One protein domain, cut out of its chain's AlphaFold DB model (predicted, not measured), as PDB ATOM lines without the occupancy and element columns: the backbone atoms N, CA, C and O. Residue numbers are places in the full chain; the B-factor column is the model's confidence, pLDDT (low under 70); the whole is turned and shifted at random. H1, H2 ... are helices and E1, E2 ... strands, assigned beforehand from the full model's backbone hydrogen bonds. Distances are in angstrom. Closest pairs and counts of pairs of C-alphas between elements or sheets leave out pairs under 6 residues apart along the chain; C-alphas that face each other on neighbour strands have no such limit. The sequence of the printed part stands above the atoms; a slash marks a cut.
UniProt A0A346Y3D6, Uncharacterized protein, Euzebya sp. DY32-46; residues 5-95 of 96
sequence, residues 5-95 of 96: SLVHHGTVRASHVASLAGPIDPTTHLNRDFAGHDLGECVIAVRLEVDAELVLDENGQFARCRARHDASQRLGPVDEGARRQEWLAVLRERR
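AT A GLANCE: This is residues 5 to 95 of the 96 residues of an uncharacterized protein of Euzebya sp. DY32-46 (UniProt A0A346Y3D6). Two antiparallel strand hairpins, the longer one E1 with E2 and the short one E3 with E4, sit apart from each other in a body made largely of loops, and most of the long helix H2 sticks out from it, with residues 81 to 95 standing free; the whole, H2 included, is flat in outline. The long loop of residues 44 to 63 leaves E3, reaches toward E2 and folds back to E4, while the small helix H1 follows E2. The printed part has 91 residues with two named helices and four named strands, in the order E1, E2, H1, E3, E4, H2; each sheet has two antiparallel strands. The class is mixed, helices and strands, with 38 residues, under half, in named elements. The whole is loose, with a radius of gyration of the C-alphas of 15.7 A, and spans 45 by 36 by 18 A.

IN THESE COORDINATES: Find C-alpha 8 at (9.026, -0.077, 21.123); from there E1 runs through residues 8 to 13, 15.7 A. E2 follows at residues 16 to 23, 18.0 A, and bends by 68 degrees at residue 19. H1 is residues 26 to 29. Look for E3 at residues 41 to 43, which begins at C-alpha 41 (18.740, 7.351, 21.135), and for E4 at residues 64 to 66. H2 covers residues 80 to 93, 20.2 A, and ends at C-alpha 93 (-13.448, -0.343, 31.845).

HOW THE PARTS SIT: Start with the hairpin of E1 and E2, antiparallel with 165 degrees between their directions. C-alphas 10 and 20 face each other at 4.3 A, and N 11 and O 19, 2.9 A, and N 18 and O 11, 2.8 A, are within hydrogen-bond range. Next find the hairpin of E3 and E4, antiparallel at 139 degrees, where C-alphas 43 and 64 face each other at 4.6 A. There N 42 and O 65, 2.8 A, and N 65 and O 42, 2.8 A, are within hydrogen-bond range. E1 and E2 are each apart from E3 and E4. H1 is apart from E1 and E4, and H2 is apart from E1, E2, H1 and E3. In H2 every O i to N i+4 pair is within hydrogen-bond range; H1 is too short for such a pair.

THE WHOLE: The C-alphas of Glu 58 and Glu 93, the two farthest apart, are 48.8 A apart. The body without residues 81 to 95 spans 38 by 24 by 18 A. The links E1 to E2 and E2 to H1 are tight; H1 to E3, E3 to E4 and E4 to H2 are long, with 11, 20 and 13 residues. The printed part has no cut, its mean pLDDT is 93.1, and no printed residue is under 70.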
ATOM      1  N   SER A   5       8.563   3.675  13.416       88.12
ATOM      2  CA  SER A   5       7.438   2.734  13.531       88.12
ATOM      3  C   SER A   5       7.858   1.357  14.057       88.12
ATOM      4  O   SER A   5       7.023   0.598  14.547       88.12
ATOM      5  N   LEU A   6       9.156   1.050  14.004       91.00
ATOM      6  CA  LEU A   6       9.733  -0.172  14.554       91.00
ATOM      7  C   LEU A   6      10.139  -0.014  16.027       91.00
ATOM      8  O   LEU A   6      10.538  -0.990  16.661       91.00
ATOM      9  N   VAL A   7      10.054   1.188  16.605       95.06
ATOM     10  CA  VAL A   7      10.519   1.419  17.975       95.06
ATOM     11  C   VAL A   7       9.443   1.059  18.985       95.06
ATOM     12  O   VAL A   7       8.280   1.435  18.861       95.06
ATOM     13  N   HIS A   8       9.869   0.346  20.021       96.56
ATOM     14  CA  HIS A   8       9.026  -0.077  21.123       96.56
ATOM     15  C   HIS A   8       9.629   0.356  22.449       96.56
ATOM     16  O   HIS A   8      10.850   0.445  22.604       96.56
ATOM     17  N   HIS A   9       8.759   0.567  23.430       96.25
ATOM     18  CA  HIS A   9       9.196   0.672  24.810       96.25
ATOM     19  C   HIS A   9       9.677  -0.687  25.305       96.25
ATOM     20  O   HIS A   9       9.079  -1.722  25.017       96.25
ATOM     21  N   GLY A  10      10.737  -0.692  26.103       95.56
ATOM     22  CA  GLY A  10      11.261  -1.921  26.666       95.56
ATOM     23  C   GLY A  10      12.306  -1.666  27.735       95.56
ATOM     24  O   GLY A  10      12.680  -0.526  28.008       95.56
ATOM     25  N   THR A  11      12.767  -2.747  28.349       96.75
ATOM     26  CA  THR A  11      13.890  -2.717  29.286       96.75
ATOM     27  C   THR A  11      14.960  -3.694  28.836       96.75
ATOM     28  O   THR A  11      14.686  -4.665  28.129       96.75
ATOM     29  N   VAL A  12      16.194  -3.420  29.240       96.31
ATOM     30  CA  VAL A  12      17.373  -4.198  28.869       96.31
ATOM     31  C   VAL A  12      17.971  -4.811  30.124       96.31
ATOM     32  O   VAL A  12      18.134  -4.123  31.134       96.31
ATOM     33  N   ARG A  13      18.351  -6.087  30.057       96.81
ATOM     34  CA  ARG A  13      19.100  -6.767  31.116       96.81
ATOM     35  C   ARG A  13      20.203  -7.604  30.492       96.81
ATOM     36  O   ARG A  13      19.925  -8.433  29.640       96.81
ATOM     37  N   ALA A  14      21.442  -7.399  30.941       93.31
ATOM     38  CA  ALA A  14      22.604  -8.184  30.512       93.31
ATOM     39  C   ALA A  14      22.691  -8.356  28.978       93.31
ATOM     40  O   ALA A  14      22.837  -9.468  28.484       93.31
ATOM     41  N   SER A  15      22.550  -7.255  28.234       95.12
ATOM     42  CA  SER A  15      22.577  -7.229  26.760       95.12
ATOM     43  C   SER A  15      21.446  -7.976  26.051       95.12
ATOM     44  O   SER A  15      21.559  -8.250  24.862       95.12
ATOM     45  N   HIS A  16      20.345  -8.250  26.746       97.69
ATOM     46  CA  HIS A  16      19.140  -8.831  26.169       97.69
ATOM     47  C   HIS A  16      17.932  -7.934  26.431       97.69
ATOM     48  O   HIS A  16      17.902  -7.158  27.396       97.69
ATOM     49  N   VAL A  17      16.914  -8.059  25.586       98.00
ATOM     50  CA  VAL A  17      15.606  -7.450  25.822       98.00
ATOM     51  C   VAL A  17      14.936  -8.160  26.996       98.00
ATOM     52  O   VAL A  17      14.522  -9.307  26.893       98.00
ATOM     53  N   ALA A  18      14.810  -7.477  28.129       97.75
ATOM     54  CA  ALA A  18      14.220  -8.044  29.341       97.75
ATOM     55  C   ALA A  18      12.693  -7.936  29.353       97.75
ATOM     56  O   ALA A  18      11.997  -8.796  29.885       97.75
ATOM     57  N   SER A  19      12.166  -6.860  28.773       97.44
ATOM     58  CA  SER A  19      10.733  -6.674  28.592       97.44
ATOM     59  C   SER A  19      10.472  -5.840  27.353       97.44
ATOM     60  O   SER A  19      11.210  -4.893  27.076       97.44
ATOM     61  N   LEU A  20       9.368  -6.131  26.682       96.19
ATOM     62  CA  LEU A  20       8.855  -5.361  25.559       96.19
ATOM     63  C   LEU A  20       7.436  -4.913  25.890       96.19
ATOM     64  O   LEU A  20       6.603  -5.708  26.324       96.19
ATOM     65  N   ALA A  21       7.190  -3.625  25.724       92.75
ATOM     66  CA  ALA A  21       5.872  -3.023  25.772       92.75
ATOM     67  C   ALA A  21       5.456  -2.619  24.349       92.75
ATOM     68  O   ALA A  21       6.044  -3.064  23.364       92.75
ATOM     69  N   GLY A  22       4.396  -1.823  24.241       90.50
ATOM     70  CA  GLY A  22       3.864  -1.402  22.951       90.50
ATOM     71  C   GLY A  22       4.833  -0.542  22.127       90.50
ATOM     72  O   GLY A  22       5.851  -0.061  22.650       90.50
ATOM     73  N   PRO A  23       4.496  -0.327  20.843       95.00
ATOM     74  CA  PRO A  23       5.183   0.648  20.010       95.00
ATOM     75  C   PRO A  23       5.126   2.031  20.663       95.00
ATOM     76  O   PRO A  23       4.222   2.325  21.453       95.00
ATOM     77  N   ILE A  24       6.094   2.879  20.331       94.25
ATOM     78  CA  ILE A  24       6.072   4.274  20.772       94.25
ATOM     79  C   ILE A  24       4.803   4.978  20.279       94.25
ATOM     80  O   ILE A  24       4.291   4.691  19.197       94.25
ATOM     81  N   ASP A  25       4.313   5.946  21.052       92.94
ATOM     82  CA  ASP A  25       3.275   6.854  20.567       92.94
ATOM     83  C   ASP A  25       3.925   7.989  19.752       92.94
ATOM     84  O   ASP A  25       4.637   8.816  20.336       92.94
ATOM     85  N   PRO A  26       3.695   8.079  18.428       92.69
ATOM     86  CA  PRO A  26       4.291   9.124  17.601       92.69
ATOM     87  C   PRO A  26       3.782  10.532  17.948       92.69
ATOM     88  O   PRO A  26       4.500  11.503  17.725       92.69
ATOM     89  N   THR A  27       2.585  10.667  18.532       93.31
ATOM     90  CA  THR A  27       2.012  11.967  18.930       93.31
ATOM     91  C   THR A  27       2.732  12.592  20.126       93.31
ATOM     92  O   THR A  27       2.600  13.794  20.359       93.31
ATOM     93  N   THR A  28       3.525  11.799  20.855       93.75
ATOM     94  CA  THR A  28       4.406  12.278  21.928       93.75
ATOM     95  C   THR A  28       5.875  12.192  21.517       93.75
ATOM     96  O   THR A  28       6.541  13.219  21.445       93.75
ATOM     97  N   HIS A  29       6.361  11.005  21.139       94.50
ATOM     98  CA  HIS A  29       7.785  10.721  20.895       94.50
ATOM     99  C   HIS A  29       8.381  11.445  19.695       94.50
ATOM    100  O   HIS A  29       9.588  11.695  19.645       94.50
ATOM    101  N   LEU A  30       7.540  11.762  18.708       94.38
ATOM    102  CA  LEU A  30       7.930  12.473  17.497       94.38
ATOM    103  C   LEU A  30       7.394  13.912  17.483       94.38
ATOM    104  O   LEU A  30       7.505  14.587  16.459       94.38
ATOM    105  N   ASN A  31       6.861  14.409  18.604       95.00
ATOM    106  CA  ASN A  31       6.357  15.773  18.718       95.00
ATOM    107  C   ASN A  31       7.445  16.737  19.205       95.00
ATOM    108  O   ASN A  31       7.829  16.759  20.373       95.00
ATOM    109  N   ARG A  32       7.898  17.614  18.309       92.25
ATOM    110  CA  ARG A  32       8.904  18.646  18.601       92.25
ATOM    111  C   ARG A  32       8.430  19.703  19.595       92.25
ATOM    112  O   ARG A  32       9.268  20.410  20.149       92.25
ATOM    113  N   ASP A  33       7.123  19.826  19.798       94.38
ATOM    114  CA  ASP A  33       6.535  20.758  20.757       94.38
ATOM    115  C   ASP A  33       6.357  20.114  22.153       94.38
ATOM    116  O   ASP A  33       5.844  20.760  23.064       94.38
ATOM    117  N   PHE A  34       6.823  18.867  22.350       93.25
ATOM    118  CA  PHE A  34       6.761  18.124  23.615       93.25
ATOM    119  C   PHE A  34       8.117  17.501  23.995       93.25
ATOM    120  O   PHE A  34       8.283  16.288  24.101       93.25
ATOM    121  N   ALA A  35       9.114  18.360  24.228       86.12
ATOM    122  CA  ALA A  35      10.505  17.956  24.468       86.12
ATOM    123  C   ALA A  35      10.726  17.055  25.701       86.12
ATOM    124  O   ALA A  35      11.755  16.403  25.795       86.12
ATOM    125  N   GLY A  36       9.785  17.008  26.651       85.81
ATOM    126  CA  GLY A  36       9.890  16.151  27.838       85.81
ATOM    127  C   GLY A  36       9.712  14.654  27.559       85.81
ATOM    128  O   GLY A  36       9.910  13.848  28.463       85.81
ATOM    129  N   HIS A  37       9.325  14.283  26.337       88.81
ATOM    130  CA  HIS A  37       9.026  12.907  25.952       88.81
ATOM    131  C   HIS A  37       9.556  12.603  24.548       88.81
ATOM    132  O   HIS A  37       8.866  11.986  23.742       88.81
ATOM    133  N   ASP A  38      10.758  13.078  24.224       89.94
ATOM    134  CA  ASP A  38      11.386  12.782  22.940       89.94
ATOM    135  C   ASP A  38      11.899  11.331  22.864       89.94
ATOM    136  O   ASP A  38      12.192  10.693  23.876       89.94
ATOM    137  N   LEU A  39      11.999  10.793  21.646       91.50
ATOM    138  CA  LEU A  39      12.457   9.421  21.403       91.50
ATOM    139  C   LEU A  39      13.928   9.165  21.789       91.50
ATOM    140  O   LEU A  39      14.296   8.031  22.099       91.50
ATOM    141  N   GLY A  40      14.784  10.186  21.732       90.50
ATOM    142  CA  GLY A  40      16.204  10.071  22.040       90.50
ATOM    143  C   GLY A  40      16.995   9.112  21.138       90.50
ATOM    144  O   GLY A  40      16.785   9.011  19.925       90.50
ATOM    145  N   GLU A  41      17.987   8.453  21.743       93.38
ATOM    146  CA  GLU A  41      18.740   7.351  21.135       93.38
ATOM    147  C   GLU A  41      18.129   6.016  21.544       93.38
ATOM    148  O   GLU A  41      17.862   5.777  22.720       93.38
ATOM    149  N   CYS A  42      17.978   5.117  20.581       94.75
ATOM    150  CA  CYS A  42      17.491   3.766  20.802       94.75
ATOM    151  C   CYS A  42      18.648   2.774  20.706       94.75
ATOM    152  O   CYS A  42      19.525   2.923  19.853       94.75
ATOM    153  N   VAL A  43      18.627   1.733  21.537       96.44
ATOM    154  CA  VAL A  43      19.487   0.556  21.351       96.44
ATOM    155  C   VAL A  43      18.883  -0.376  20.303       96.44
ATOM    156  O   VAL A  43      17.666  -0.397  20.110       96.44
ATOM    157  N   ILE A  44      19.728  -1.138  19.614       96.06
ATOM    158  CA  ILE A  44      19.301  -2.034  18.536       96.06
ATOM    159  C   ILE A  44      19.247  -3.469  19.063       96.06
ATOM    160  O   ILE A  44      20.236  -3.965  19.595       96.06
ATOM    161  N   ALA A  45      18.113  -4.142  18.884       96.38
ATOM    162  CA  ALA A  45      17.963  -5.572  19.140       96.38
ATOM    163  C   ALA A  45      18.021  -6.359  17.825       96.38
ATOM    164  O   ALA A  45      17.556  -5.871  16.794       96.38
ATOM    165  N   VAL A  46      18.549  -7.586  17.861       96.38
ATOM    166  CA  VAL A  46      18.552  -8.493  16.695       96.38
ATOM    167  C   VAL A  46      17.117  -8.814  16.264       96.38
ATOM    168  O   VAL A  46      16.821  -8.913  15.072       96.38
ATOM    169  N   ARG A  47      16.210  -8.943  17.239       95.69
ATOM    170  CA  ARG A  47      14.764  -9.112  17.061       95.69
ATOM    171  C   ARG A  47      14.023  -8.322  18.137       95.69
ATOM    172  O   ARG A  47      14.524  -8.162  19.244       95.69
ATOM    173  N   LEU A  48      12.819  -7.852  17.823       93.56
ATOM    174  CA  LEU A  48      11.947  -7.179  18.791       93.56
ATOM    175  C   LEU A  48      11.113  -8.205  19.560       93.56
ATOM    176  O   LEU A  48       9.901  -8.303  19.390       93.56
ATOM    177  N   GLU A  49      11.786  -8.980  20.403       96.44
ATOM    178  CA  GLU A  49      11.160  -9.934  21.317       96.44
ATOM    179  C   GLU A  49      11.947 -10.050  22.622       96.44
ATOM    180  O   GLU A  49      13.112  -9.662  22.688       96.44
ATOM    181  N   VAL A  50      11.298 -10.558  23.671       97.31
ATOM    182  CA  VAL A  50      11.949 -10.828  24.961       97.31
ATOM    183  C   VAL A  50      13.044 -11.881  24.776       97.31
ATOM    184  O   VAL A  50      12.895 -12.790  23.963       97.31
ATOM    185  N   ASP A  51      14.138 -11.725  25.517       97.88
ATOM    186  CA  ASP A  51      15.366 -12.523  25.450       97.88
ATOM    187  C   ASP A  51      16.131 -12.424  24.120       97.88
ATOM    188  O   ASP A  51      17.123 -13.123  23.926       97.88
ATOM    189  N   ALA A  52      15.746 -11.524  23.210       98.06
ATOM    190  CA  ALA A  52      16.577 -11.217  22.053       98.06
ATOM    191  C   ALA A  52      17.846 -10.465  22.473       98.06
ATOM    192  O   ALA A  52      17.802  -9.553  23.305       98.06
ATOM    193  N   GLU A  53      18.966 -10.807  21.845       97.94
ATOM    194  CA  GLU A  53      20.236 -10.108  22.024       97.94
ATOM    195  C   GLU A  53      20.179  -8.674  21.483       97.94
ATOM    196  O   GLU A  53      19.551  -8.377  20.457       97.94
ATOM    197  N   LEU A  54      20.892  -7.780  22.165       97.81
ATOM    198  CA  LEU A  54      21.209  -6.453  21.666       97.81
ATOM    199  C   LEU A  54      22.478  -6.477  20.824       97.81
ATOM    200  O   LEU A  54      23.458  -7.141  21.151       97.81
ATOM    201  N   VAL A  55      22.474  -5.676  19.767       97.25
ATOM    202  CA  VAL A  55      23.640  -5.473  18.916       97.25
ATOM    203  C   VAL A  55      24.670  -4.648  19.683       97.25
ATOM    204  O   VAL A  55      24.359  -3.578  20.215       97.25
ATOM    205  N   LEU A  56      25.905  -5.142  19.716       96.25
ATOM    206  CA  LEU A  56      27.058  -4.420  20.240       96.25
ATOM    207  C   LEU A  56      27.878  -3.828  19.089       96.25
ATOM    208  O   LEU A  56      27.920  -4.391  17.994       96.25
ATOM    209  N   ASP A  57      28.504  -2.682  19.328       95.44
ATOM    210  CA  ASP A  57      29.467  -2.078  18.414       95.44
ATOM    211  C   ASP A  57      30.861  -2.716  18.551       95.44
ATOM    212  O   ASP A  57      31.095  -3.610  19.368       95.44
ATOM    213  N   GLU A  58      31.811  -2.245  17.743       95.25
ATOM    214  CA  GLU A  58      33.190  -2.755  17.708       95.25
ATOM    215  C   GLU A  58      33.942  -2.593  19.044       95.25
ATOM    216  O   GLU A  58      34.934  -3.281  19.281       95.25
ATOM    217  N   ASN A  59      33.458  -1.724  19.937       95.62
ATOM    218  CA  ASN A  59      34.020  -1.492  21.266       95.62
ATOM    219  C   ASN A  59      33.283  -2.282  22.363       95.62
ATOM    220  O   ASN A  59      33.560  -2.088  23.549       95.62
ATOM    221  N   GLY A  60      32.328  -3.143  21.995       93.81
ATOM    222  CA  GLY A  60      31.498  -3.895  22.934       93.81
ATOM    223  C   GLY A  60      30.441  -3.046  23.650       93.81
ATOM    224  O   GLY A  60      29.899  -3.483  24.666       93.81
ATOM    225  N   GLN A  61      30.142  -1.837  23.162       95.56
ATOM    226  CA  GLN A  61      29.070  -0.987  23.688       95.56
ATOM    227  C   GLN A  61      27.760  -1.265  22.951       95.56
ATOM    228  O   GLN A  61      27.770  -1.786  21.843       95.56
ATOM    229  N   PHE A  62      26.608  -0.897  23.520       96.38
ATOM    230  CA  PHE A  62      25.341  -1.028  22.795       96.38
ATOM    231  C   PHE A  62      25.343  -0.170  21.532       96.38
ATOM    232  O   PHE A  62      25.527   1.051  21.601       96.38
ATOM    233  N   ALA A  63      25.064  -0.798  20.392       96.06
ATOM    234  CA  ALA A  63      24.828  -0.082  19.156       96.06
ATOM    235  C   ALA A  63      23.582   0.796  19.328       96.06
ATOM    236  O   ALA A  63      22.497   0.319  19.679       96.06
ATOM    237  N   ARG A  64      23.755   2.100  19.098       94.62
ATOM    238  CA  ARG A  64      22.706   3.109  19.244       94.62
ATOM    239  C   ARG A  64      22.324   3.686  17.895       94.62
ATOM    240  O   ARG A  64      23.170   3.901  17.029       94.62
ATOM    241  N   CYS A  65      21.048   3.992  17.728       93.19
ATOM    242  CA  CYS A  65      20.557   4.713  16.571       93.19
ATOM    243  C   CYS A  65      19.578   5.805  16.978       93.19
ATOM    244  O   CYS A  65      18.851   5.676  17.957       93.19
ATOM    245  N   ARG A  66      19.531   6.870  16.182       91.75
ATOM    246  CA  ARG A  66      18.489   7.892  16.267       91.75
ATOM    247  C   ARG A  66      17.480   7.682  15.149       91.75
ATOM    248  O   ARG A  66      17.834   7.218  14.052       91.75
ATOM    249  N   ALA A  67      16.236   8.059  15.423       86.88
ATOM    250  CA  ALA A  67      15.252   8.252  14.370       86.88
ATOM    251  C   ALA A  67      15.765   9.265  13.340       86.88
ATOM    252  O   ALA A  67      16.623  10.109  13.625       86.88
ATOM    253  N   ARG A  68      15.248   9.161  12.117       81.31
ATOM    254  CA  ARG A  68      15.536  10.158  11.087       81.31
ATOM    255  C   ARG A  68      15.067  11.541  11.554       81.31
ATOM    256  O   ARG A  68      14.036  11.664  12.205       81.31
ATOM    257  N   HIS A  69      15.807  12.587  11.203       73.25
ATOM    258  CA  HIS A  69      15.483  13.961  11.608       73.25
ATOM    259  C   HIS A  69      14.126  14.453  11.066       73.25
ATOM    260  O   HIS A  69      13.507  15.328  11.663       73.25
ATOM    261  N   ASP A  70      13.678  13.892   9.940       84.00
ATOM    262  CA  ASP A  70      12.398  14.173   9.286       84.00
ATOM    263  C   ASP A  70      11.225  13.377   9.884       84.00
ATOM    264  O   ASP A  70      10.076  13.617   9.520       84.00
ATOM    265  N   ALA A  71      11.490  12.467  10.829       87.50
ATOM    266  CA  ALA A  71      10.447  11.731  11.534       87.50
ATOM    267  C   ALA A  71       9.656  12.609  12.513       87.50
ATOM    268  O   ALA A  71       8.492  12.324  12.787       87.50
ATOM    269  N   SER A  72      10.281  13.653  13.065       89.94
ATOM    270  CA  SER A  72       9.665  14.501  14.085       89.94
ATOM    271  C   SER A  72       8.934  15.700  13.482       89.94
ATOM    272  O   SER A  72       9.465  16.416  12.630       89.94
ATOM    273  N   GLN A  73       7.734  15.978  13.987       92.94
ATOM    274  CA  GLN A  73       6.840  17.033  13.507       92.94
ATOM    275  C   GLN A  73       6.429  17.969  14.648       92.94
ATOM    276  O   GLN A  73       6.573  17.640  15.822       92.94
ATOM    277  N   ARG A  74       5.941  19.163  14.307       93.75
ATOM    278  CA  ARG A  74       5.295  20.069  15.266       93.75
ATOM    279  C   ARG A  74       3.806  19.753  15.293       93.75
ATOM    280  O   ARG A  74       3.129  20.019  14.303       93.75
ATOM    281  N   LEU A  75       3.329  19.142  16.373       94.56
ATOM    282  CA  LEU A  75       1.930  18.719  16.514       94.56
ATOM    283  C   LEU A  75       1.147  19.614  17.485       94.56
ATOM    284  O   LEU A  75      -0.045  19.398  17.691       94.56
ATOM    285  N   GLY A  76       1.797  20.633  18.054       95.00
ATOM    286  CA  GLY A  76       1.230  21.463  19.106       95.00
ATOM    287  C   GLY A  76       1.419  20.869  20.506       95.00
ATOM    288  O   GLY A  76       2.016  19.800  20.671       95.00
ATOM    289  N   PRO A  77       0.951  21.591  21.538       93.81
ATOM    290  CA  PRO A  77       1.117  21.179  22.924       93.81
ATOM    291  C   PRO A  77       0.349  19.888  23.218       93.81
ATOM    292  O   PRO A  77      -0.763  19.679  22.735       93.81
ATOM    293  N   VAL A  78       0.938  19.042  24.060       94.06
ATOM    294  CA  VAL A  78       0.305  17.816  24.554       94.06
ATOM    295  C   VAL A  78      -0.388  18.118  25.881       94.06
ATOM    296  O   VAL A  78       0.264  18.529  26.838       94.06
ATOM    297  N   ASP A  79      -1.701  17.893  25.957       94.19
ATOM    298  CA  ASP A  79      -2.433  17.930  27.227       94.19
ATOM    299  C   ASP A  79      -2.248  16.601  27.974       94.19
ATOM    300  O   ASP A  79      -2.986  15.627  27.799       94.19
ATOM    301  N   GLU A  80      -1.211  16.544  28.807       91.31
ATOM    302  CA  GLU A  80      -0.896  15.371  29.625       91.31
ATOM    303  C   GLU A  80      -2.016  15.035  30.623       91.31
ATOM    304  O   GLU A  80      -2.243  13.864  30.947       91.31
ATOM    305  N   GLY A  81      -2.743  16.055  31.096       94.50
ATOM    306  CA  GLY A  81      -3.852  15.903  32.028       94.50
ATOM    307  C   GLY A  81      -5.010  15.141  31.395       94.50
ATOM    308  O   GLY A  81      -5.459  14.139  31.959       94.50
ATOM    309  N   ALA A  82      -5.447  15.572  30.211       93.94
ATOM    310  CA  ALA A  82      -6.489  14.901  29.437       93.94
ATOM    311  C   ALA A  82      -6.103  13.449  29.115       93.94
ATOM    312  O   ALA A  82      -6.848  12.523  29.446       93.94
ATOM    313  N   ARG A  83      -4.887  13.227  28.601       91.69
ATOM    314  CA  ARG A  83      -4.385  11.884  28.258       91.69
ATOM    315  C   ARG A  83      -4.332  10.943  29.460       91.69
ATOM    316  O   ARG A  83      -4.662   9.761  29.356       91.69
ATOM    317  N   ARG A  84      -3.957  11.454  30.637       92.25
ATOM    318  CA  ARG A  84      -3.999  10.673  31.880       92.25
ATOM    319  C   ARG A  84      -5.428  10.267  32.243       92.25
ATOM    320  O   ARG A  84      -5.624   9.141  32.699       92.25
ATOM    321  N   GLN A  85      -6.411  11.153  32.078       96.25
ATOM    322  CA  GLN A  85      -7.814  10.823  32.359       96.25
ATOM    323  C   GLN A  85      -8.352   9.762  31.395       96.25
ATOM    324  O   GLN A  85      -8.992   8.816  31.850       96.25
ATOM    325  N   GLU A  86      -8.036   9.870  30.103       93.25
ATOM    326  CA  GLU A  86      -8.382   8.863  29.091       93.25
ATOM    327  C   GLU A  86      -7.808   7.488  29.455       93.25
ATOM    328  O   GLU A  86      -8.532   6.492  29.497       93.25
ATOM    329  N   TRP A  87      -6.524   7.431  29.821       89.69
ATOM    330  CA  TRP A  87      -5.888   6.186  30.250       89.69
ATOM    331  C   TRP A  87      -6.547   5.585  31.501       89.69
ATOM    332  O   TRP A  87      -6.808   4.380  31.558       89.69
ATOM    333  N   LEU A  88      -6.870   6.416  32.498       95.12
ATOM    334  CA  LEU A  88      -7.576   5.971  33.703       95.12
ATOM    335  C   LEU A  88      -8.992   5.463  33.398       95.12
ATOM    336  O   LEU A  88      -9.437   4.521  34.055       95.12
ATOM    337  N   ALA A  89      -9.697   6.054  32.431       94.44
ATOM    338  CA  ALA A  89     -11.011   5.587  31.996       94.44
ATOM    339  C   ALA A  89     -10.924   4.184  31.374       94.44
ATOM    340  O   ALA A  89     -11.614   3.277  31.838       94.44
ATOM    341  N   VAL A  90      -9.980   3.965  30.450       91.69
ATOM    342  CA  VAL A  90      -9.727   2.642  29.848       91.69
ATOM    343  C   VAL A  90      -9.373   1.596  30.912       91.69
ATOM    344  O   VAL A  90      -9.826   0.453  30.852       91.69
ATOM    345  N   LEU A  91      -8.575   1.960  31.922       91.38
ATOM    346  CA  LEU A  91      -8.247   1.042  33.018       91.38
ATOM    347  C   LEU A  91      -9.453   0.676  33.887       91.38
ATOM    348  O   LEU A  91      -9.493  -0.435  34.417       91.38
ATOM    349  N   ARG A  92     -10.407   1.595  34.071       92.19
ATOM    350  CA  ARG A  92     -11.648   1.314  34.808       92.19
ATOM    351  C   ARG A  92     -12.528   0.343  34.030       92.19
ATOM    352  O   ARG A  92     -13.003  -0.615  34.623       92.19
ATOM    353  N   GLU A  93     -12.669   0.542  32.721       88.81
ATOM    354  CA  GLU A  93     -13.448  -0.343  31.845       88.81
ATOM    355  C   GLU A  93     -12.891  -1.769  31.796       88.81
ATOM    356  O   GLU A  93     -13.651  -2.724  31.791       88.81
ATOM    357  N   ARG A  94     -11.564  -1.939  31.828       83.25
ATOM    358  CA  ARG A  94     -10.924  -3.271  31.841       83.25
ATOM    359  C   ARG A  94     -11.031  -4.015  33.176       83.25
ATOM    360  O   ARG A  94     -10.635  -5.176  33.250       83.25
ATOM    361  N   ARG A  95     -11.446  -3.329  34.243       73.94
ATOM    362  CA  ARG A  95     -11.547  -3.872  35.608       73.94
ATOM    363  C   ARG A  95     -12.985  -4.173  36.038       73.94
ATOM    364  O   ARG A  95     -13.143  -4.802  37.082       73.94
TER     365      ARG A  95